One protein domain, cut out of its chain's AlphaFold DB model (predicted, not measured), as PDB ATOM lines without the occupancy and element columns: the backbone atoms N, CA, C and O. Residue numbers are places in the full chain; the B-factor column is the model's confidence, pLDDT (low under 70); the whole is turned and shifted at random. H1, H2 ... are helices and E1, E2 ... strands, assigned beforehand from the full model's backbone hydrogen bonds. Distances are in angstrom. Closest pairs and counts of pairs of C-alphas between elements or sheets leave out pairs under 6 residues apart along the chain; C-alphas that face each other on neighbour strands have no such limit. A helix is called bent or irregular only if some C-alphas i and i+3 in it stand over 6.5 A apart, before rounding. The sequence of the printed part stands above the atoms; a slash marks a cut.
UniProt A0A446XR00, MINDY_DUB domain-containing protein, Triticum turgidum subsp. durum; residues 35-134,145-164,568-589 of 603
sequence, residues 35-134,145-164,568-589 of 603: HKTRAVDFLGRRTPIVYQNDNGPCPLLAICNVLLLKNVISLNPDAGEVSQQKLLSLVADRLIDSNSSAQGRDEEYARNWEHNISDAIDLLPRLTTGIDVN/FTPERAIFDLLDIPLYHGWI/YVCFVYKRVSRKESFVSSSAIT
ATOM      1  N   HIS A  35     -32.941 -11.203 -19.070       89.50
ATOM      2  CA  HIS A  35     -33.246 -12.151 -17.999       89.50
ATOM      3  C   HIS A  35     -33.664 -13.495 -18.582       89.50
ATOM      4  O   HIS A  35     -34.448 -13.551 -19.527       89.50
ATOM      5  N   LYS A  36     -33.182 -14.591 -17.993       90.69
ATOM      6  CA  LYS A  36     -33.544 -15.946 -18.427       90.69
ATOM      7  C   LYS A  36     -34.968 -16.298 -18.010       90.69
ATOM      8  O   LYS A  36     -35.407 -15.937 -16.919       90.69
ATOM      9  N   THR A  37     -35.661 -17.062 -18.845       92.44
ATOM     10  CA  THR A  37     -37.033 -17.525 -18.616       92.44
ATOM     11  C   THR A  37     -37.168 -19.035 -18.766       92.44
ATOM     12  O   THR A  37     -36.500 -19.669 -19.582       92.44
ATOM     13  N   ARG A  38     -38.069 -19.632 -17.978       90.62
ATOM     14  CA  ARG A  38     -38.440 -21.052 -18.074       90.62
ATOM     15  C   ARG A  38     -39.936 -21.225 -17.865       90.62
ATOM     16  O   ARG A  38     -40.485 -20.710 -16.898       90.62
ATOM     17  N   ALA A  39     -40.583 -22.002 -18.729       92.06
ATOM     18  CA  ALA A  39     -41.957 -22.437 -18.500       92.06
ATOM     19  C   ALA A  39     -42.049 -23.445 -17.342       92.06
ATOM     20  O   ALA A  39     -41.300 -24.424 -17.301       92.06
ATOM     21  N   VAL A  40     -43.016 -23.226 -16.453       90.56
ATOM     22  CA  VAL A  40     -43.475 -24.179 -15.435       90.56
ATOM     23  C   VAL A  40     -44.969 -24.446 -15.631       90.56
ATOM     24  O   VAL A  40     -45.701 -23.568 -16.092       90.56
ATOM     25  N   ASP A  41     -45.438 -25.641 -15.278       91.06
ATOM     26  CA  ASP A  41     -46.853 -26.010 -15.393       91.06
ATOM     27  C   ASP A  41     -47.640 -25.567 -14.147       91.06
ATOM     28  O   ASP A  41     -47.929 -26.349 -13.242       91.06
ATOM     29  N   PHE A  42     -47.992 -24.281 -14.088       88.19
ATOM     30  CA  PHE A  42     -48.703 -23.683 -12.959       88.19
ATOM     31  C   PHE A  42     -50.226 -23.743 -13.142       88.19
ATOM     32  O   PHE A  42     -50.786 -23.181 -14.086       88.19
ATOM     33  N   LEU A  43     -50.915 -24.425 -12.218       89.06
ATOM     34  CA  LEU A  43     -52.375 -24.628 -12.226       89.06
ATOM     35  C   LEU A  43     -52.928 -25.202 -13.554       89.06
ATOM     36  O   LEU A  43     -54.082 -24.959 -13.906       89.06
ATOM     37  N   GLY A  44     -52.116 -25.980 -14.280       87.50
ATOM     38  CA  GLY A  44     -52.471 -26.563 -15.581       87.50
ATOM     39  C   GLY A  44     -52.207 -25.659 -16.795       87.50
ATOM     40  O   GLY A  44     -52.750 -25.918 -17.866       87.50
ATOM     41  N   ARG A  45     -51.396 -24.603 -16.646       89.56
ATOM     42  CA  ARG A  45     -50.945 -23.712 -17.729       89.56
ATOM     43  C   ARG A  45     -49.416 -23.700 -17.789       89.56
ATOM     44  O   ARG A  45     -48.790 -23.577 -16.741       89.56
ATOM     45  N   ARG A  46     -48.818 -23.711 -18.988       91.50
ATOM     46  CA  ARG A  46     -47.399 -23.341 -19.158       91.50
ATOM     47  C   ARG A  46     -47.246 -21.838 -18.916       91.50
ATOM     48  O   ARG A  46     -47.529 -21.040 -19.806       91.50
ATOM     49  N   THR A  47     -46.792 -21.462 -17.729       91.69
ATOM     50  CA  THR A  47     -46.491 -20.076 -17.352       91.69
ATOM     51  C   THR A  47     -44.970 -19.889 -17.340       91.69
ATOM     52  O   THR A  47     -44.287 -20.653 -16.657       91.69
ATOM     53  N   PRO A  48     -44.397 -18.920 -18.079       92.44
ATOM     54  CA  PRO A  48     -42.986 -18.585 -17.938       92.44
ATOM     55  C   PRO A  48     -42.723 -17.892 -16.597       92.44
ATOM     56  O   PRO A  48     -43.493 -17.031 -16.178       92.44
ATOM     57  N   ILE A  49     -41.613 -18.256 -15.963       92.44
ATOM     58  CA  ILE A  49     -41.028 -17.593 -14.793       92.44
ATOM     59  C   ILE A  49     -39.705 -16.965 -15.223       92.44
ATOM     60  O   ILE A  49     -38.941 -17.587 -15.964       92.44
ATOM     61  N   VAL A  50     -39.457 -15.740 -14.767       90.94
ATOM     62  CA  VAL A  50     -38.249 -14.955 -15.029       90.94
ATOM     63  C   VAL A  50     -37.263 -15.120 -13.871       90.94
ATOM     64  O   VAL A  50     -37.647 -14.994 -12.706       90.94
ATOM     65  N   TYR A  51     -35.995 -15.383 -14.186       89.69
ATOM     66  CA  TYR A  51     -34.912 -15.527 -13.213       89.69
ATOM     67  C   TYR A  51     -34.129 -14.230 -13.012       89.69
ATOM     68  O   TYR A  51     -33.911 -13.459 -13.947       89.69
ATOM     69  N   GLN A  52     -33.653 -14.029 -11.783       84.50
ATOM     70  CA  GLN A  52     -32.695 -12.978 -11.455       84.50
ATOM     71  C   GLN A  52     -31.302 -13.354 -11.985       84.50
ATOM     72  O   GLN A  52     -30.887 -14.510 -11.902       84.50
ATOM     73  N   ASN A  53     -30.592 -12.368 -12.532       80.06
ATOM     74  CA  ASN A  53     -29.158 -12.458 -12.814       80.06
ATOM     75  C   ASN A  53     -28.368 -12.024 -11.563       80.06
ATOM     76  O   ASN A  53     -28.955 -11.454 -10.643       80.06
ATOM     77  N   ASP A  54     -27.047 -12.198 -11.541       71.44
ATOM     78  CA  ASP A  54     -26.213 -11.618 -10.479       71.44
ATOM     79  C   ASP A  54     -26.426 -10.092 -10.400       71.44
ATOM     80  O   ASP A  54     -26.367  -9.396 -11.415       71.44
ATOM     81  N   ASN A  55     -26.734  -9.581  -9.202       65.12
ATOM     82  CA  ASN A  55     -27.158  -8.193  -8.944       65.12
ATOM     83  C   ASN A  55     -28.401  -7.719  -9.739       65.12
ATOM     84  O   ASN A  55     -28.607  -6.522  -9.919       65.12
ATOM     85  N   GLY A  56     -29.238  -8.643 -10.226       66.44
ATOM     86  CA  GLY A  56     -30.426  -8.328 -11.024       66.44
ATOM     87  C   GLY A  56     -31.596  -7.709 -10.231       66.44
ATOM     88  O   GLY A  56     -31.626  -7.781  -9.000       66.44
ATOM     89  N   PRO A  57     -32.610  -7.167 -10.931       74.88
ATOM     90  CA  PRO A  57     -33.659  -6.312 -10.370       74.88
ATOM     91  C   PRO A  57     -34.761  -7.098  -9.633       74.88
ATOM     92  O   PRO A  57     -35.867  -7.279 -10.149       74.88
ATOM     93  N   CYS A  58     -34.483  -7.593  -8.421       83.62
ATOM     94  CA  CYS A  58     -35.434  -8.455  -7.704       83.62
ATOM     95  C   CYS A  58     -36.858  -7.875  -7.495       83.62
ATOM     96  O   CYS A  58     -37.795  -8.670  -7.611       83.62
ATOM     97  N   PRO A  59     -37.099  -6.556  -7.291       87.06
ATOM     98  CA  PRO A  59     -38.460  -6.036  -7.120       87.06
ATOM     99  C   PRO A  59     -39.289  -6.149  -8.404       87.06
ATOM    100  O   PRO A  59     -40.413  -6.653  -8.373       87.06
ATOM    101  N   LEU A  60     -38.709  -5.757  -9.546       89.44
ATOM    102  CA  LEU A  60     -39.339  -5.895 -10.861       89.44
ATOM    103  C   LEU A  60     -39.654  -7.364 -11.170       89.44
ATOM    104  O   LEU A  60     -40.767  -7.684 -11.582       89.44
ATOM    105  N   LEU A  61     -38.699  -8.270 -10.939       90.19
ATOM    106  CA  LEU A  61     -38.884  -9.691 -11.241       90.19
ATOM    107  C   LEU A  61     -39.931 -10.354 -10.342       90.19
ATOM    108  O   LEU A  61     -40.713 -11.172 -10.831       90.19
ATOM    109  N   ALA A  62     -40.004  -9.982  -9.061       89.06
ATOM    110  CA  ALA A  62     -41.050 -10.458  -8.164       89.06
ATOM    111  C   ALA A  62     -42.444 -10.008  -8.640       89.06
ATOM    112  O   ALA A  62     -43.341 -10.847  -8.757       89.06
ATOM    113  N   ILE A  63     -42.606  -8.729  -9.009       90.69
ATOM    114  CA  ILE A  63     -43.847  -8.196  -9.600       90.69
ATOM    115  C   ILE A  63     -44.205  -8.948 -10.891       90.69
ATOM    116  O   ILE A  63     -45.314  -9.474 -11.009       90.69
ATOM    117  N   CYS A  64     -43.276  -9.058 -11.848       91.94
ATOM    118  CA  CYS A  64     -43.527  -9.734 -13.122       91.94
ATOM    119  C   CYS A  64     -43.924 -11.203 -12.929       91.94
ATOM    120  O   CYS A  64     -44.907 -11.644 -13.521       91.94
ATOM    121  N   ASN A  65     -43.224 -11.949 -12.069       91.88
ATOM    122  CA  ASN A  65     -43.544 -13.349 -11.792       91.88
ATOM    123  C   ASN A  65     -44.933 -13.507 -11.152       91.88
ATOM    124  O   ASN A  65     -45.693 -14.385 -11.563       91.88
ATOM    125  N   VAL A  66     -45.321 -12.627 -10.223       91.31
ATOM    126  CA  VAL A  66     -46.678 -12.628  -9.650       91.31
ATOM    127  C   VAL A  66     -47.739 -12.305 -10.707       91.31
ATOM    128  O   VAL A  66     -48.753 -12.997 -10.776       91.31
ATOM    129  N   LEU A  67     -47.513 -11.321 -11.582       91.50
ATOM    130  CA  LEU A  67     -48.456 -10.981 -12.655       91.50
ATOM    131  C   LEU A  67     -48.566 -12.088 -13.724       91.50
ATOM    132  O   LEU A  67     -49.663 -12.330 -14.235       91.50
ATOM    133  N   LEU A  68     -47.477 -12.804 -14.026       91.75
ATOM    134  CA  LEU A  68     -47.467 -13.977 -14.914       91.75
ATOM    135  C   LEU A  68     -48.241 -15.154 -14.297       91.75
ATOM    136  O   LEU A  68     -49.068 -15.776 -14.966       91.75
ATOM    137  N   LEU A  69     -48.049 -15.420 -13.002       90.69
ATOM    138  CA  LEU A  69     -48.756 -16.476 -12.268       90.69
ATOM    139  C   LEU A  69     -50.248 -16.154 -12.046       90.69
ATOM    140  O   LEU A  69     -51.092 -17.045 -12.186       90.69
ATOM    141  N   LYS A  70     -50.606 -14.882 -11.800       88.75
ATOM    142  CA  LYS A  70     -52.000 -14.387 -11.836       88.75
ATOM    143  C   LYS A  70     -52.601 -14.449 -13.259       88.75
ATOM    144  O   LYS A  70     -53.822 -14.380 -13.387       88.75
ATOM    145  N   ASN A  71     -51.790 -14.640 -14.313       89.69
ATOM    146  CA  ASN A  71     -52.178 -14.561 -15.735       89.69
ATOM    147  C   ASN A  71     -52.808 -13.194 -16.068       89.69
ATOM    148  O   ASN A  71     -53.853 -13.093 -16.708       89.69
ATOM    149  N   VAL A  72     -52.168 -12.143 -15.562       89.00
ATOM    150  CA  VAL A  72     -52.525 -10.736 -15.774       89.00
ATOM    151  C   VAL A  72     -51.660 -10.122 -16.876       89.00
ATOM    152  O   VAL A  72     -52.169  -9.346 -17.677       89.00
ATOM    153  N   ILE A  73     -50.391 -10.530 -16.964       90.81
ATOM    154  CA  ILE A  73     -49.516 -10.290 -18.121       90.81
ATOM    155  C   ILE A  73     -49.143 -11.631 -18.765       90.81
ATOM    156  O   ILE A  73     -49.301 -12.688 -18.148       90.81
ATOM    157  N   SER A  74     -48.638 -11.602 -19.998       88.50
ATOM    158  CA  SER A  74     -48.197 -12.798 -20.719       88.50
ATOM    159  C   SER A  74     -46.836 -12.601 -21.391       88.50
ATOM    160  O   SER A  74     -46.471 -11.511 -21.827       88.50
ATOM    161  N   LEU A  75     -46.081 -13.696 -21.465       91.50
ATOM    162  CA  LEU A  75     -44.822 -13.832 -22.195       91.50
ATOM    163  C   LEU A  75     -44.849 -15.167 -22.949       91.50
ATOM    164  O   LEU A  75     -45.620 -16.066 -22.606       91.50
ATOM    165  N   ASN A  76     -44.004 -15.310 -23.969       90.44
ATOM    166  CA  ASN A  76     -43.876 -16.564 -24.707       90.44
ATOM    167  C   ASN A  76     -43.218 -17.646 -23.813       90.44
ATOM    168  O   ASN A  76     -42.066 -17.463 -23.422       90.44
ATOM    169  N   PRO A  77     -43.885 -18.779 -23.501       88.75
ATOM    170  CA  PRO A  77     -43.312 -19.840 -22.667       88.75
ATOM    171  C   PRO A  77     -42.169 -20.613 -23.353       88.75
ATOM    172  O   PRO A  77     -41.474 -21.380 -22.688       88.75
ATOM    173  N   ASP A  78     -41.990 -20.433 -24.664       89.56
ATOM    174  CA  ASP A  78     -40.904 -21.006 -25.466       89.56
ATOM    175  C   ASP A  78     -39.742 -20.017 -25.688       89.56
ATOM    176  O   ASP A  78     -38.733 -20.378 -26.292       89.56
ATOM    177  N   ALA A  79     -39.840 -18.783 -25.174       89.69
ATOM    178  CA  ALA A  79     -38.698 -17.877 -25.095       89.69
ATOM    179  C   ALA A  79     -37.806 -18.251 -23.899       89.69
ATOM    180  O   ALA A  79     -38.281 -18.376 -22.768       89.69
ATOM    181  N   GLY A  80     -36.504 -18.414 -24.151       89.75
ATOM    182  CA  GLY A  80     -35.509 -18.688 -23.107       89.75
ATOM    183  C   GLY A  80     -34.986 -17.440 -22.391       89.75
ATOM    184  O   GLY A  80     -34.388 -17.578 -21.327       89.75
ATOM    185  N   GLU A  81     -35.204 -16.246 -22.954       92.81
ATOM    186  CA  GLU A  81     -34.791 -14.956 -22.386       92.81
ATOM    187  C   GLU A  81     -35.810 -13.843 -22.721       92.81
ATOM    188  O   GLU A  81     -36.542 -13.932 -23.711       92.81
ATOM    189  N   VAL A  82     -35.846 -12.785 -21.903       92.50
ATOM    190  CA  VAL A  82     -36.687 -11.580 -22.045       92.50
ATOM    191  C   VAL A  82     -35.919 -10.343 -21.566       92.50
ATOM    192  O   VAL A  82     -35.172 -10.438 -20.594       92.50
ATOM    193  N   SER A  83     -36.087  -9.181 -22.206       92.50
ATOM    194  CA  SER A  83     -35.390  -7.961 -21.775       92.50
ATOM    195  C   SER A  83     -36.083  -7.224 -20.628       92.50
ATOM    196  O   SER A  83     -37.313  -7.206 -20.517       92.50
ATOM    197  N   GLN A  84     -35.283  -6.564 -19.788       90.44
ATOM    198  CA  GLN A  84     -35.727  -5.728 -18.672       90.44
ATOM    199  C   GLN A  84     -36.676  -4.612 -19.139       90.44
ATOM    200  O   GLN A  84     -37.704  -4.367 -18.512       90.44
ATOM    201  N   GLN A  85     -36.389  -4.000 -20.291       90.75
ATOM    202  CA  GLN A  85     -37.240  -3.020 -20.964       90.75
ATOM    203  C   GLN A  85     -38.627  -3.602 -21.281       90.75
ATOM    204  O   GLN A  85     -39.641  -2.942 -21.040       90.75
ATOM    205  N   LYS A  86     -38.708  -4.852 -21.763       92.56
ATOM    206  CA  LYS A  86     -40.008  -5.480 -22.038       92.56
ATOM    207  C   LYS A  86     -40.771  -5.849 -20.762       92.56
ATOM    208  O   LYS A  86     -42.000  -5.769 -20.764       92.56
ATOM    209  N   LEU A  87     -40.074  -6.203 -19.683       92.38
ATOM    210  CA  LEU A  87     -40.686  -6.421 -18.367       92.38
ATOM    211  C   LEU A  87     -41.271  -5.122 -17.793       92.38
ATOM    212  O   LEU A  87     -42.432  -5.118 -17.388       92.38
ATOM    213  N   LEU A  88     -40.518  -4.017 -17.844       92.25
ATOM    214  CA  LEU A  88     -40.994  -2.685 -17.451       92.25
ATOM    215  C   LEU A  88     -42.234  -2.264 -18.250       92.25
ATOM    216  O   LEU A  88     -43.211  -1.828 -17.645       92.25
ATOM    217  N   SER A  89     -42.235  -2.463 -19.577       92.88
ATOM    218  CA  SER A  89     -43.421  -2.221 -20.416       92.88
ATOM    219  C   SER A  89     -44.634  -2.975 -19.879       92.88
ATOM    220  O   SER A  89     -45.649  -2.350 -19.618       92.88
ATOM    221  N   LEU A  90     -44.532  -4.288 -19.642       92.75
ATOM    222  CA  LEU A  90     -45.682  -5.091 -19.212       92.75
ATOM    223  C   LEU A  90     -46.240  -4.679 -17.839       92.75
ATOM    224  O   LEU A  90     -47.426  -4.888 -17.583       92.75
ATOM    225  N   VAL A  91     -45.418  -4.096 -16.961       92.12
ATOM    226  CA  VAL A  91     -45.883  -3.532 -15.684       92.12
ATOM    227  C   VAL A  91     -46.530  -2.155 -15.888       92.12
ATOM    228  O   VAL A  91     -47.597  -1.912 -15.328       92.12
ATOM    229  N   ALA A  92     -45.955  -1.289 -16.731       92.00
ATOM    230  CA  ALA A  92     -46.535   0.011 -17.089       92.00
ATOM    231  C   ALA A  92     -47.893  -0.136 -17.798       92.00
ATOM    232  O   ALA A  92     -48.885   0.448 -17.361       92.00
ATOM    233  N   ASP A  93     -47.947  -0.992 -18.825       90.81
ATOM    234  CA  ASP A  93     -49.155  -1.388 -19.554       90.81
ATOM    235  C   ASP A  93     -50.247  -1.817 -18.549       90.81
ATOM    236  O   ASP A  93     -51.395  -1.374 -18.620       90.81
ATOM    237  N   ARG A  94     -49.873  -2.606 -17.526       90.25
ATOM    238  CA  ARG A  94     -50.802  -3.094 -16.501       90.25
ATOM    239  C   ARG A  94     -51.261  -2.031 -15.492       90.25
ATOM    240  O   ARG A  94     -52.411  -2.101 -15.042       90.25
ATOM    241  N   LEU A  95     -50.418  -1.070 -15.111       88.50
ATOM    242  CA  LEU A  95     -50.838   0.064 -14.272       88.50
ATOM    243  C   LEU A  95     -51.904   0.900 -15.001       88.50
ATOM    244  O   LEU A  95     -52.959   1.187 -14.434       88.50
ATOM    245  N   ILE A  96     -51.669   1.193 -16.284       87.06
ATOM    246  CA  ILE A  96     -52.588   1.950 -17.147       87.06
ATOM    247  C   ILE A  96     -53.914   1.192 -17.338       87.06
ATOM    248  O   ILE A  96     -54.983   1.751 -17.083       87.06
ATOM    249  N   ASP A  97     -53.868  -0.096 -17.694       82.81
ATOM    250  CA  ASP A  97     -55.063  -0.945 -17.840       82.81
ATOM    251  C   ASP A  97     -55.914  -0.990 -16.563       82.81
ATOM    252  O   ASP A  97     -57.148  -0.984 -16.627       82.81
ATOM    253  N   SER A  98     -55.274  -1.017 -15.389       73.88
ATOM    254  CA  SER A  98     -55.975  -1.077 -14.101       73.88
ATOM    255  C   SER A  98     -56.833   0.174 -13.863       73.88
ATOM    256  O   SER A  98     -57.934   0.055 -13.318       73.88
ATOM    257  N   ASN A  99     -56.408   1.342 -14.363       62.53
ATOM    258  CA  ASN A  99     -57.180   2.588 -14.316       62.53
ATOM    259  C   ASN A  99     -58.531   2.485 -15.047       62.53
ATOM    260  O   ASN A  99     -59.562   2.909 -14.528       62.53
ATOM    261  N   SER A 100     -58.557   1.842 -16.221       59.56
ATOM    262  CA  SER A 100     -59.777   1.701 -17.037       59.56
ATOM    263  C   SER A 100     -60.926   1.006 -16.290       59.56
ATOM    264  O   SER A 100     -62.096   1.293 -16.536       59.56
ATOM    265  N   SER A 101     -60.599   0.148 -15.315       53.44
ATOM    266  CA  SER A 101     -61.576  -0.566 -14.486       53.44
ATOM    267  C   SER A 101     -62.177   0.266 -13.341       53.44
ATOM    268  O   SER A 101     -63.162  -0.156 -12.737       53.44
ATOM    269  N   ALA A 102     -61.627   1.450 -13.046       55.31
ATOM    270  CA  ALA A 102     -62.075   2.314 -11.951       55.31
ATOM    271  C   ALA A 102     -63.240   3.257 -12.329       55.31
ATOM    272  O   ALA A 102     -63.708   4.021 -11.482       55.31
ATOM    273  N   GLN A 103     -63.729   3.197 -13.576       52.34
ATOM    274  CA  GLN A 103     -64.790   4.049 -14.129       52.34
ATOM    275  C   GLN A 103     -66.162   3.804 -13.463       52.34
ATOM    276  O   GLN A 103     -67.029   3.109 -13.990       52.34
ATOM    277  N   GLY A 104     -66.348   4.385 -12.276       58.06
ATOM    278  CA  GLY A 104     -67.571   4.280 -11.472       58.06
ATOM    279  C   GLY A 104     -67.433   4.734 -10.011       58.06
ATOM    280  O   GLY A 104     -68.236   4.318  -9.179       58.06
ATOM    281  N   ARG A 105     -66.409   5.534  -9.682       61.31
ATOM    282  CA  ARG A 105     -66.158   6.120  -8.350       61.31
ATOM    283  C   ARG A 105     -66.137   7.649  -8.435       61.31
ATOM    284  O   ARG A 105     -66.118   8.198  -9.534       61.31
ATOM    285  N   ASP A 106     -66.143   8.314  -7.283       79.62
ATOM    286  CA  ASP A 106     -66.169   9.776  -7.175       79.62
ATOM    287  C   ASP A 106     -64.976  10.449  -7.883       79.62
ATOM    288  O   ASP A 106     -63.855   9.938  -7.860       79.62
ATOM    289  N   GLU A 107     -65.203  11.623  -8.484       79.50
ATOM    290  CA  GLU A 107     -64.198  12.319  -9.310       79.50
ATOM    291  C   GLU A 107     -62.895  12.644  -8.563       79.50
ATOM    292  O   GLU A 107     -61.819  12.649  -9.160       79.50
ATOM    293  N   GLU A 108     -62.977  12.929  -7.263       81.44
ATOM    294  CA  GLU A 108     -61.815  13.226  -6.418       81.44
ATOM    295  C   GLU A 108     -60.962  11.969  -6.184       81.44
ATOM    296  O   GLU A 108     -59.739  12.017  -6.313       81.44
ATOM    297  N   TYR A 109     -61.607  10.815  -5.970       79.12
ATOM    298  CA  TYR A 109     -60.922   9.522  -5.895       79.12
ATOM    299  C   TYR A 109     -60.279   9.152  -7.237       79.12
ATOM    300  O   TYR A 109     -59.149   8.669  -7.260       79.12
ATOM    301  N   ALA A 110     -60.970   9.406  -8.355       79.88
ATOM    302  CA  ALA A 110     -60.435   9.163  -9.693       79.88
ATOM    303  C   ALA A 110     -59.159   9.983  -9.956       79.88
ATOM    304  O   ALA A 110     -58.145   9.404 -10.330       79.88
ATOM    305  N   ARG A 111     -59.156  11.292  -9.661       82.25
ATOM    306  CA  ARG A 111     -57.959  12.141  -9.830       82.25
ATOM    307  C   ARG A 111     -56.801  11.735  -8.916       82.25
ATOM    308  O   ARG A 111     -55.655  11.743  -9.354       82.25
ATOM    309  N   ASN A 112     -57.075  11.354  -7.664       84.50
ATOM    310  CA  ASN A 112     -56.034  10.839  -6.766       84.50
ATOM    311  C   ASN A 112     -55.444   9.519  -7.294       84.50
ATOM    312  O   ASN A 112     -54.247   9.274  -7.169       84.50
ATOM    313  N   TRP A 113     -56.275   8.652  -7.868       80.44
ATOM    314  CA  TRP A 113     -55.840   7.387  -8.459       80.44
ATOM    315  C   TRP A 113     -55.024   7.603  -9.748       80.44
ATOM    316  O   TRP A 113     -53.986   6.973  -9.925       80.44
ATOM    317  N   GLU A 114     -55.430   8.546 -10.603       84.75
ATOM    318  CA  GLU A 114     -54.675   8.975 -11.791       84.75
ATOM    319  C   GLU A 114     -53.297   9.555 -11.431       84.75
ATOM    320  O   GLU A 114     -52.303   9.179 -12.052       84.75
ATOM    321  N   HIS A 115     -53.219  10.405 -10.401       85.31
ATOM    322  CA  HIS A 115     -51.952  10.944  -9.890       85.31
ATOM    323  C   HIS A 115     -51.037   9.823  -9.383       85.31
ATOM    324  O   HIS A 115     -49.906   9.714  -9.846       85.31
ATOM    325  N   ASN A 116     -51.547   8.925  -8.528       85.81
ATOM    326  CA  ASN A 116     -50.778   7.780  -8.032       85.81
ATOM    327  C   ASN A 116     -50.236   6.893  -9.170       85.81
ATOM    328  O   ASN A 116     -49.151   6.334  -9.036       85.81
ATOM    329  N   ILE A 117     -50.969   6.747 -10.282       87.38
ATOM    330  CA  ILE A 117     -50.501   5.993 -11.456       87.38
ATOM    331  C   ILE A 117     -49.386   6.730 -12.199       87.38
ATOM    332  O   ILE A 117     -48.433   6.075 -12.618       87.38
ATOM    333  N   SER A 118     -49.477   8.054 -12.360       87.81
ATOM    334  CA  SER A 118     -48.400   8.847 -12.973       87.81
ATOM    335  C   SER A 118     -47.103   8.691 -12.179       87.81
ATOM    336  O   SER A 118     -46.089   8.266 -12.726       87.81
ATOM    337  N   ASP A 119     -47.177   8.918 -10.867       87.44
ATOM    338  CA  ASP A 119     -46.045   8.807  -9.947       87.44
ATOM    339  C   ASP A 119     -45.467   7.381  -9.949       87.44
ATOM    340  O   ASP A 119     -44.254   7.191  -9.999       87.44
ATOM    341  N   ALA A 120     -46.326   6.356  -9.967       87.44
ATOM    342  CA  ALA A 120     -45.897   4.963 -10.054       87.44
ATOM    343  C   ALA A 120     -45.169   4.639 -11.368       87.44
ATOM    344  O   ALA A 120     -44.195   3.889 -11.332       87.44
ATOM    345  N   ILE A 121     -45.606   5.196 -12.506       88.38
ATOM    346  CA  ILE A 121     -44.940   5.038 -13.810       88.38
ATOM    347  C   ILE A 121     -43.552   5.690 -13.787       88.38
ATOM    348  O   ILE A 121     -42.581   5.044 -14.185       88.38
ATOM    349  N   ASP A 122     -43.438   6.908 -13.253       89.12
ATOM    350  CA  ASP A 122     -42.158   7.616 -13.106       89.12
ATOM    351  C   ASP A 122     -41.196   6.902 -12.130       89.12
ATOM    352  O   ASP A 122     -39.972   7.001 -12.259       89.12
ATOM    353  N   LEU A 123     -41.730   6.117 -11.186       87.88
ATOM    354  CA  LEU A 123     -40.966   5.299 -10.240       87.88
ATOM    355  C   LEU A 123     -40.618   3.886 -10.746       87.88
ATOM    356  O   LEU A 123     -39.701   3.272 -10.191       87.88
ATOM    357  N   LEU A 124     -41.258   3.366 -11.806       87.69
ATOM    358  CA  LEU A 124     -40.955   2.032 -12.358       87.69
ATOM    359  C   LEU A 124     -39.457   1.785 -12.637       87.69
ATOM    360  O   LEU A 124     -38.995   0.681 -12.339       87.69
ATOM    361  N   PRO A 125     -38.656   2.749 -13.146       86.50
ATOM    362  CA  PRO A 125     -37.222   2.544 -13.337       86.50
ATOM    363  C   PRO A 125     -36.473   2.189 -12.045       86.50
ATOM    364  O   PRO A 125     -35.517   1.416 -12.099       86.50
ATOM    365  N   ARG A 126     -36.912   2.665 -10.869       84.19
ATOM    366  CA  ARG A 126     -36.255   2.353  -9.583       84.19
ATOM    367  C   ARG A 126     -36.442   0.896  -9.162       84.19
ATOM    368  O   ARG A 126     -35.534   0.328  -8.564       84.19
ATOM    369  N   LEU A 127     -37.509   0.223  -9.608       81.06
ATOM    370  CA  LEU A 127     -37.647  -1.235  -9.454       81.06
ATOM    371  C   LEU A 127     -36.496  -2.023 -10.110       81.06
ATOM    372  O   LEU A 127     -36.328  -3.204  -9.802       81.06
ATOM    373  N   THR A 128     -35.709  -1.395 -10.999       80.75
ATOM    374  CA  THR A 128     -34.503  -2.004 -11.582       80.75
ATOM    375  C   THR A 128     -33.258  -1.881 -10.700       80.75
ATOM    376  O   THR A 128     -32.398  -2.755 -10.743       80.75
ATOM    377  N   THR A 129     -33.167  -0.836  -9.873       77.50
ATOM    378  CA  THR A 129     -32.021  -0.574  -8.985       77.50
ATOM    379  C   THR A 129     -32.213  -1.126  -7.573       77.50
ATOM    380  O   THR A 129     -31.234  -1.407  -6.889       77.50
ATOM    381  N   GLY A 130     -33.464  -1.284  -7.135       75.69
ATOM    382  CA  GLY A 130     -33.828  -1.696  -5.780       75.69
ATOM    383  C   GLY A 130     -35.010  -0.881  -5.259       75.69
ATOM    384  O   GLY A 130     -35.247   0.232  -5.723       75.69
ATOM    385  N   ILE A 131     -35.764  -1.441  -4.312       79.94
ATOM    386  CA  ILE A 131     -36.865  -0.733  -3.655       79.94
ATOM    387  C   ILE A 131     -36.503  -0.382  -2.214       79.94
ATOM    388  O   ILE A 131     -36.104  -1.247  -1.433       79.94
ATOM    389  N   ASP A 132     -36.699   0.886  -1.875       76.69
ATOM    390  CA  ASP A 132     -36.580   1.406  -0.523       76.69
ATOM    391  C   ASP A 132     -37.888   1.123   0.239       76.69
ATOM    392  O   ASP A 132     -38.940   1.691  -0.059       76.69
ATOM    393  N   VAL A 133     -37.834   0.207   1.211       83.44
ATOM    394  CA  VAL A 133     -38.962  -0.125   2.099       83.44
ATOM    395  C   VAL A 133     -38.544   0.010   3.557       83.44
ATOM    396  O   VAL A 133     -37.481  -0.461   3.954       83.44
ATOM    397  N   ASN A 134     -39.399   0.629   4.371       89.38
ATOM    398  CA  ASN A 134     -39.177   0.791   5.805       89.38
ATOM    399  C   ASN A 134     -40.206  -0.054   6.573       89.38
ATOM    400  O   ASN A 134     -41.407   0.209   6.494       89.38
ATOM    401  N   PHE A 145     -45.395   4.226   4.707       85.81
ATOM    402  CA  PHE A 145     -45.801   4.614   3.357       85.81
ATOM    403  C   PHE A 145     -44.590   5.158   2.597       85.81
ATOM    404  O   PHE A 145     -44.018   6.171   2.994       85.81
ATOM    405  N   THR A 146     -44.228   4.506   1.493       84.44
ATOM    406  CA  THR A 146     -43.219   4.999   0.550       84.44
ATOM    407  C   THR A 146     -43.813   5.024  -0.868       84.44
ATOM    408  O   THR A 146     -44.657   4.175  -1.184       84.44
ATOM    409  N   PRO A 147     -43.441   5.981  -1.741       82.19
ATOM    410  CA  PRO A 147     -43.994   6.060  -3.099       82.19
ATOM    411  C   PRO A 147     -43.755   4.790  -3.932       82.19
ATOM    412  O   PRO A 147     -44.582   4.395  -4.747       82.19
ATOM    413  N   GLU A 148     -42.638   4.109  -3.695       81.56
ATOM    414  CA  GLU A 148     -42.234   2.889  -4.388       81.56
ATOM    415  C   GLU A 148     -43.072   1.684  -3.932       81.56
ATOM    416  O   GLU A 148     -43.405   0.815  -4.741       81.56
ATOM    417  N   ARG A 149     -43.476   1.650  -2.651       85.56
ATOM    418  CA  ARG A 149     -44.446   0.673  -2.136       85.56
ATOM    419  C   ARG A 149     -45.800   0.826  -2.828       85.56
ATOM    420  O   ARG A 149     -46.420  -0.189  -3.131       85.56
ATOM    421  N   ALA A 150     -46.250   2.051  -3.112       86.25
ATOM    422  CA  ALA A 150     -47.572   2.288  -3.700       86.25
ATOM    423  C   ALA A 150     -47.780   1.550  -5.041       86.25
ATOM    424  O   ALA A 150     -48.906   1.186  -5.372       86.25
ATOM    425  N   ILE A 151     -46.703   1.233  -5.773       88.62
ATOM    426  CA  ILE A 151     -46.739   0.399  -6.987       88.62
ATOM    427  C   ILE A 151     -47.345  -0.993  -6.702       88.62
ATOM    428  O   ILE A 151     -48.105  -1.519  -7.514       88.62
ATOM    429  N   PHE A 152     -47.051  -1.589  -5.543       88.69
ATOM    430  CA  PHE A 152     -47.587  -2.892  -5.126       88.69
ATOM    431  C   PHE A 152     -49.087  -2.811  -4.809       88.69
ATOM    432  O   PHE A 152     -49.864  -3.652  -5.269       88.69
ATOM    433  N   ASP A 153     -49.499  -1.752  -4.104       87.62
ATOM    434  CA  ASP A 153     -50.901  -1.485  -3.770       87.62
ATOM    435  C   ASP A 153     -51.743  -1.225  -5.044       87.62
ATOM    436  O   ASP A 153     -52.840  -1.771  -5.188       87.62
ATOM    437  N   LEU A 154     -51.206  -0.479  -6.022       88.19
ATOM    438  CA  LEU A 154     -51.838  -0.225  -7.330       88.19
ATOM    439  C   LEU A 154     -51.998  -1.492  -8.194       88.19
ATOM    440  O   LEU A 154     -52.941  -1.589  -8.982       88.19
ATOM    441  N   LEU A 155     -51.092  -2.467  -8.061       88.19
ATOM    442  CA  LEU A 155     -51.099  -3.717  -8.834       88.19
ATOM    443  C   LEU A 155     -51.928  -4.851  -8.197       88.19
ATOM    444  O   LEU A 155     -52.007  -5.940  -8.781       88.19
ATOM    445  N   ASP A 156     -52.555  -4.621  -7.034       88.25
ATOM    446  CA  ASP A 156     -53.208  -5.665  -6.222       88.25
ATOM    447  C   ASP A 156     -52.207  -6.790  -5.862       88.25
ATOM    448  O   ASP A 156     -52.422  -7.984  -6.104       88.25
ATOM    449  N   ILE A 157     -51.041  -6.399  -5.338       89.19
ATOM    450  CA  ILE A 157     -49.969  -7.308  -4.917       89.19
ATOM    451  C   ILE A 157     -49.615  -7.008  -3.451       89.19
ATOM    452  O   ILE A 157     -48.941  -6.018  -3.189       89.19
ATOM    453  N   PRO A 158     -50.019  -7.843  -2.476       87.94
ATOM    454  CA  PRO A 158     -49.659  -7.615  -1.083       87.94
ATOM    455  C   PRO A 158     -48.173  -7.922  -0.828       87.94
ATOM    456  O   PRO A 158     -47.661  -8.992  -1.178       87.94
ATOM    457  N   LEU A 159     -47.504  -6.965  -0.187       87.69
ATOM    458  CA  LEU A 159     -46.119  -7.053   0.268       87.69
ATOM    459  C   LEU A 159     -46.077  -7.505   1.734       87.69
ATOM    460  O   LEU A 159     -46.891  -7.053   2.539       87.69
ATOM    461  N   TYR A 160     -45.120  -8.366   2.085       89.44
ATOM    462  CA  TYR A 160     -44.942  -8.884   3.443       89.44
ATOM    463  C   TYR A 160     -43.468  -8.910   3.878       89.44
ATOM    464  O   TYR A 160     -42.576  -8.960   3.037       89.44
ATOM    465  N   HIS A 161     -43.190  -8.946   5.183       88.56
ATOM    466  CA  HIS A 161     -41.856  -9.209   5.744       88.56
ATOM    467  C   HIS A 161     -41.911 -10.203   6.912       88.56
ATOM    468  O   HIS A 161     -42.922 -10.323   7.602       88.56
ATOM    469  N   GLY A 162     -40.806 -10.923   7.138       87.56
ATOM    470  CA  GLY A 162     -40.653 -11.831   8.287       87.56
ATOM    471  C   GLY A 162     -40.178 -11.163   9.585       87.56
ATOM    472  O   GLY A 162     -40.202 -11.794  10.637       87.56
ATOM    473  N   TRP A 163     -39.730  -9.904   9.524       89.75
ATOM    474  CA  TRP A 163     -39.042  -9.231  10.633       89.75
ATOM    475  C   TRP A 163     -40.025  -8.652  11.668       89.75
ATOM    476  O   TRP A 163     -40.468  -7.513  11.533       89.75
ATOM    477  N   ILE A 164     -40.380  -9.456  12.675       90.38
ATOM    478  CA  ILE A 164     -41.426  -9.187  13.682       90.38
ATOM    479  C   ILE A 164     -40.867  -9.427  15.092       90.38
ATOM    480  O   ILE A 164     -40.073 -10.347  15.280       90.38
ATOM    481  N   TYR A 568     -41.290 -10.668   1.266       55.16
ATOM    482  CA  TYR A 568     -42.048 -11.645   0.493       55.16
ATOM    483  C   TYR A 568     -43.153 -10.953  -0.299       55.16
ATOM    484  O   TYR A 568     -43.988 -10.241   0.254       55.16
ATOM    485  N   VAL A 569     -43.202 -11.226  -1.599       56.66
ATOM    486  CA  VAL A 569     -44.319 -10.866  -2.469       56.66
ATOM    487  C   VAL A 569     -45.188 -12.104  -2.630       56.66
ATOM    488  O   VAL A 569     -44.754 -13.103  -3.207       56.66
ATOM    489  N   CYS A 570     -46.408 -12.065  -2.104       52.56
ATOM    490  CA  CYS A 570     -47.318 -13.210  -2.111       52.56
ATOM    491  C   CYS A 570     -48.575 -12.912  -2.928       52.56
ATOM    492  O   CYS A 570     -49.001 -11.769  -3.060       52.56
ATOM    493  N   PHE A 571     -49.229 -13.956  -3.428       45.03
ATOM    494  CA  PHE A 571     -50.582 -13.851  -3.978       45.03
ATOM    495  C   PHE A 571     -51.409 -15.085  -3.609       45.03
ATOM    496  O   PHE A 571     -50.891 -16.197  -3.486       45.03
ATOM    497  N   VAL A 572     -52.713 -14.878  -3.407       37.19
ATOM    498  CA  VAL A 572     -53.632 -15.896  -2.879       37.19
ATOM    499  C   VAL A 572     -54.650 -16.291  -3.945       37.19
ATOM    500  O   VAL A 572     -55.549 -15.517  -4.277       37.19
ATOM    501  N   TYR A 573     -54.573 -17.526  -4.446       32.97
ATOM    502  CA  TYR A 573     -55.606 -18.061  -5.337       32.97
ATOM    503  C   TYR A 573     -56.790 -18.609  -4.528       32.97
ATOM    504  O   TYR A 573     -56.757 -19.721  -4.001       32.97
ATOM    505  N   LYS A 574     -57.883 -17.840  -4.464       27.00
ATOM    506  CA  LYS A 574     -59.127 -18.238  -3.786       27.00
ATOM    507  C   LYS A 574     -60.011 -19.093  -4.705       27.00
ATOM    508  O   LYS A 574     -60.967 -18.607  -5.308       27.00
ATOM    509  N   ARG A 575     -59.678 -20.381  -4.847       30.86
ATOM    510  CA  ARG A 575     -60.386 -21.314  -5.742       30.86
ATOM    511  C   ARG A 575     -61.827 -21.544  -5.258       30.86
ATOM    512  O   ARG A 575     -62.048 -22.071  -4.170       30.86
ATOM    513  N   VAL A 576     -62.830 -21.195  -6.073       35.75
ATOM    514  CA  VAL A 576     -64.272 -21.264  -5.719       35.75
ATOM    515  C   VAL A 576     -64.831 -22.702  -5.807       35.75
ATOM    516  O   VAL A 576     -65.934 -22.961  -6.276       35.75
ATOM    517  N   SER A 577     -64.047 -23.684  -5.364       35.41
ATOM    518  CA  SER A 577     -64.482 -25.059  -5.113       35.41
ATOM    519  C   SER A 577     -63.498 -25.757  -4.179       35.41
ATOM    520  O   SER A 577     -62.343 -25.955  -4.533       35.41
ATOM    521  N   ARG A 578     -64.007 -26.163  -3.006       34.34
ATOM    522  CA  ARG A 578     -63.354 -27.018  -1.994       34.34
ATOM    523  C   ARG A 578     -62.011 -26.518  -1.427       34.34
ATOM    524  O   ARG A 578     -60.974 -27.091  -1.706       34.34
ATOM    525  N   LYS A 579     -62.097 -25.559  -0.494       32.50
ATOM    526  CA  LYS A 579     -61.251 -25.410   0.721       32.50
ATOM    527  C   LYS A 579     -59.708 -25.417   0.605       32.50
ATOM    528  O   LYS A 579     -59.056 -25.396   1.642       32.50
ATOM    529  N   GLU A 580     -59.127 -25.354  -0.585       29.19
ATOM    530  CA  GLU A 580     -57.677 -25.247  -0.780       29.19
ATOM    531  C   GLU A 580     -57.308 -23.829  -1.237       29.19
ATOM    532  O   GLU A 580     -57.650 -23.400  -2.343       29.19
ATOM    533  N   SER A 581     -56.624 -23.094  -0.357       29.64
ATOM    534  CA  SER A 581     -56.000 -21.804  -0.660       29.64
ATOM    535  C   SER A 581     -54.546 -22.057  -1.039       29.64
ATOM    536  O   SER A 581     -53.745 -22.385  -0.166       29.64
ATOM    537  N   PHE A 582     -54.193 -21.903  -2.314       33.66
ATOM    538  CA  PHE A 582     -52.793 -21.983  -2.727       33.66
ATOM    539  C   PHE A 582     -52.133 -20.612  -2.545       33.66
ATOM    540  O   PHE A 582     -52.615 -19.613  -3.091       33.66
ATOM    541  N   VAL A 583     -51.055 -20.575  -1.761       36.16
ATOM    542  CA  VAL A 583     -50.209 -19.396  -1.550       36.16
ATOM    543  C   VAL A 583     -48.890 -19.659  -2.255       36.16
ATOM    544  O   VAL A 583     -48.203 -20.624  -1.938       36.16
ATOM    545  N   SER A 584     -48.545 -18.800  -3.208       40.75
ATOM    546  CA  SER A 584     -47.234 -18.800  -3.854       40.75
ATOM    547  C   SER A 584     -46.522 -17.506  -3.481       40.75
ATOM    548  O   SER A 584     -47.154 -16.448  -3.410       40.75
ATOM    549  N   SER A 585     -45.217 -17.604  -3.237       38.94
ATOM    550  CA  SER A 585     -44.388 -16.507  -2.744       38.94
ATOM    551  C   SER A 585     -43.139 -16.335  -3.605       38.94
ATOM    552  O   SER A 585     -42.543 -17.321  -4.035       38.94
ATOM    553  N   SER A 586     -42.753 -15.083  -3.832       44.38
ATOM    554  CA  SER A 586     -41.495 -14.675  -4.455       44.38
ATOM    555  C   SER A 586     -40.746 -13.778  -3.473       44.38
ATOM    556  O   SER A 586     -41.310 -12.793  -2.997       44.38
ATOM    557  N   ALA A 587     -39.490 -14.094  -3.162       42.03
ATOM    558  CA  ALA A 587     -38.681 -13.267  -2.269       42.03
ATOM    559  C   ALA A 587     -38.117 -12.030  -2.996       42.03
ATOM    560  O   ALA A 587     -37.641 -12.125  -4.127       42.03
ATOM    561  N   ILE A 588     -38.142 -10.887  -2.314       45.84
ATOM    562  CA  ILE A 588     -37.347  -9.694  -2.612       45.84
ATOM    563  C   ILE A 588     -36.208  -9.663  -1.591       45.84
ATOM    564  O   ILE A 588     -36.434  -9.498  -0.391       45.84
ATOM    565  N   THR A 589     -34.976  -9.804  -2.073       36.88
ATOM    566  CA  THR A 589     -33.773  -9.597  -1.261       36.88
ATOM    567  C   THR A 589     -33.411  -8.114  -1.310       36.88
ATOM    568  O   THR A 589     -32.803  -7.649  -2.275       36.88
TER     569      THR A 589
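This is residues 35 to 134, 145 to 164 and 568 to 589 of the 603 residues of the protein "MINDY_DUB domain-containing protein" of Triticum turgidum subsp. durum (UniProt A0A446XR00). One helix, H1, forms the core, with a small three-stranded sheet on each of two sides, E2 E1 E3 and E4 E5 E6, and a helical hairpin of H2 and H3 on another, which the short H4 joins by packing on H3. Residues 575 to 580, the turn of the hairpin E5 and E6, stick out, as do residues 103 to 109, of which 107 to 109 belong to H3. You have 142 printed residues with four named helices and six named strands, in the order E1 E2 H1 E3 H2 H3 H4 E4 E5 E6, a mixed class; both sheets are antiparallel. The whole is compact, radius of gyration of the C-alphas 15.7 A, spanning 43 by 41 by 37 A.

Start at the sheet of E4, residues 159 to 161, E5, 568 to 574, and E6, 581 to 588, in that order and, only just, twisted, up to 4.1 A off its plane. Look for N 160 and O 568 at 2.9 A, and in the hairpin E5 and E6 for N 569 and O 586 at 2.8 A. H1, residues 58 to 69, is on one face of it, making two layers, helix over sheet, at a height over the sheet of 8.6 A; the closest C-alphas of H1 and E6 are Cys 58 and Ile 588, 5.6 A. H1 is also on the sheet of E2, 45 to 50, E1, 35 to 42, and E3, 81 to 83, at a height over the sheet of 8.4 A, over E2, with Ile 49 and Asn 65 the closest C-alphas at 5.8 A. Here N 40 and O 47 of the hairpin E1 and E2 are 2.9 A apart, and N 35 and O 82 of E1 and E3 2.8 A. With residues 60 to 64 alone H1 touches H2, residues 84 to 100, at a steep tilt of 59 degrees, closest C-alphas Cys 64 and Leu 87, 6.8 A. H2 forms a helical hairpin with H3, residues 107 to 128, at a shallow tilt of 7 degrees, opposite ways, closest C-alphas Ala 92 and Ile 121, 6.2 A. H1 and H3 touch only at their ends, closest C-alphas Leu 60 and Leu 127, 5.2 A. H4, residues 147 to 154, touches H3 at a steep tilt of 63 degrees, closest C-alphas Ala 120 and Ile 151, 5.6 A. Every O i to N i+4 pair is within hydrogen-bond range in H1, against 12 of 13 in H2, 14 of 18 in H3 and 1 of 4 in H4, where 4 of 5 O i to N i+3 pairs are.

Find C-alpha 35 at (-33.246, -12.151, -17.999), where E1 begins its 19.9 A. H3, 33.0 A, runs from C-alpha 107 at (-64.198, 12.319, -9.310); it is irregular, C-alphas 122 and 125 being 7.1 A apart, with a kink of 40 degrees near residue 122. H2 measures 25.2 A, and E6, 22.3 A, ends at C-alpha 588, (-37.347, -9.694, -2.612).

The C-alphas of Asp 54 and Asp 106 are the two farthest apart, 45.4 A. Residues 135 to 144 and 165 to 567 are cut out; the C-alphas across the cuts are 8.0 A and 13.4 A apart. Of the links printed whole, H1 to E3 is long. Look for pLDDT under 70 at residues 55 to 56, 99 to 105 and 568 to 589; the mean of the printed part is 78.1.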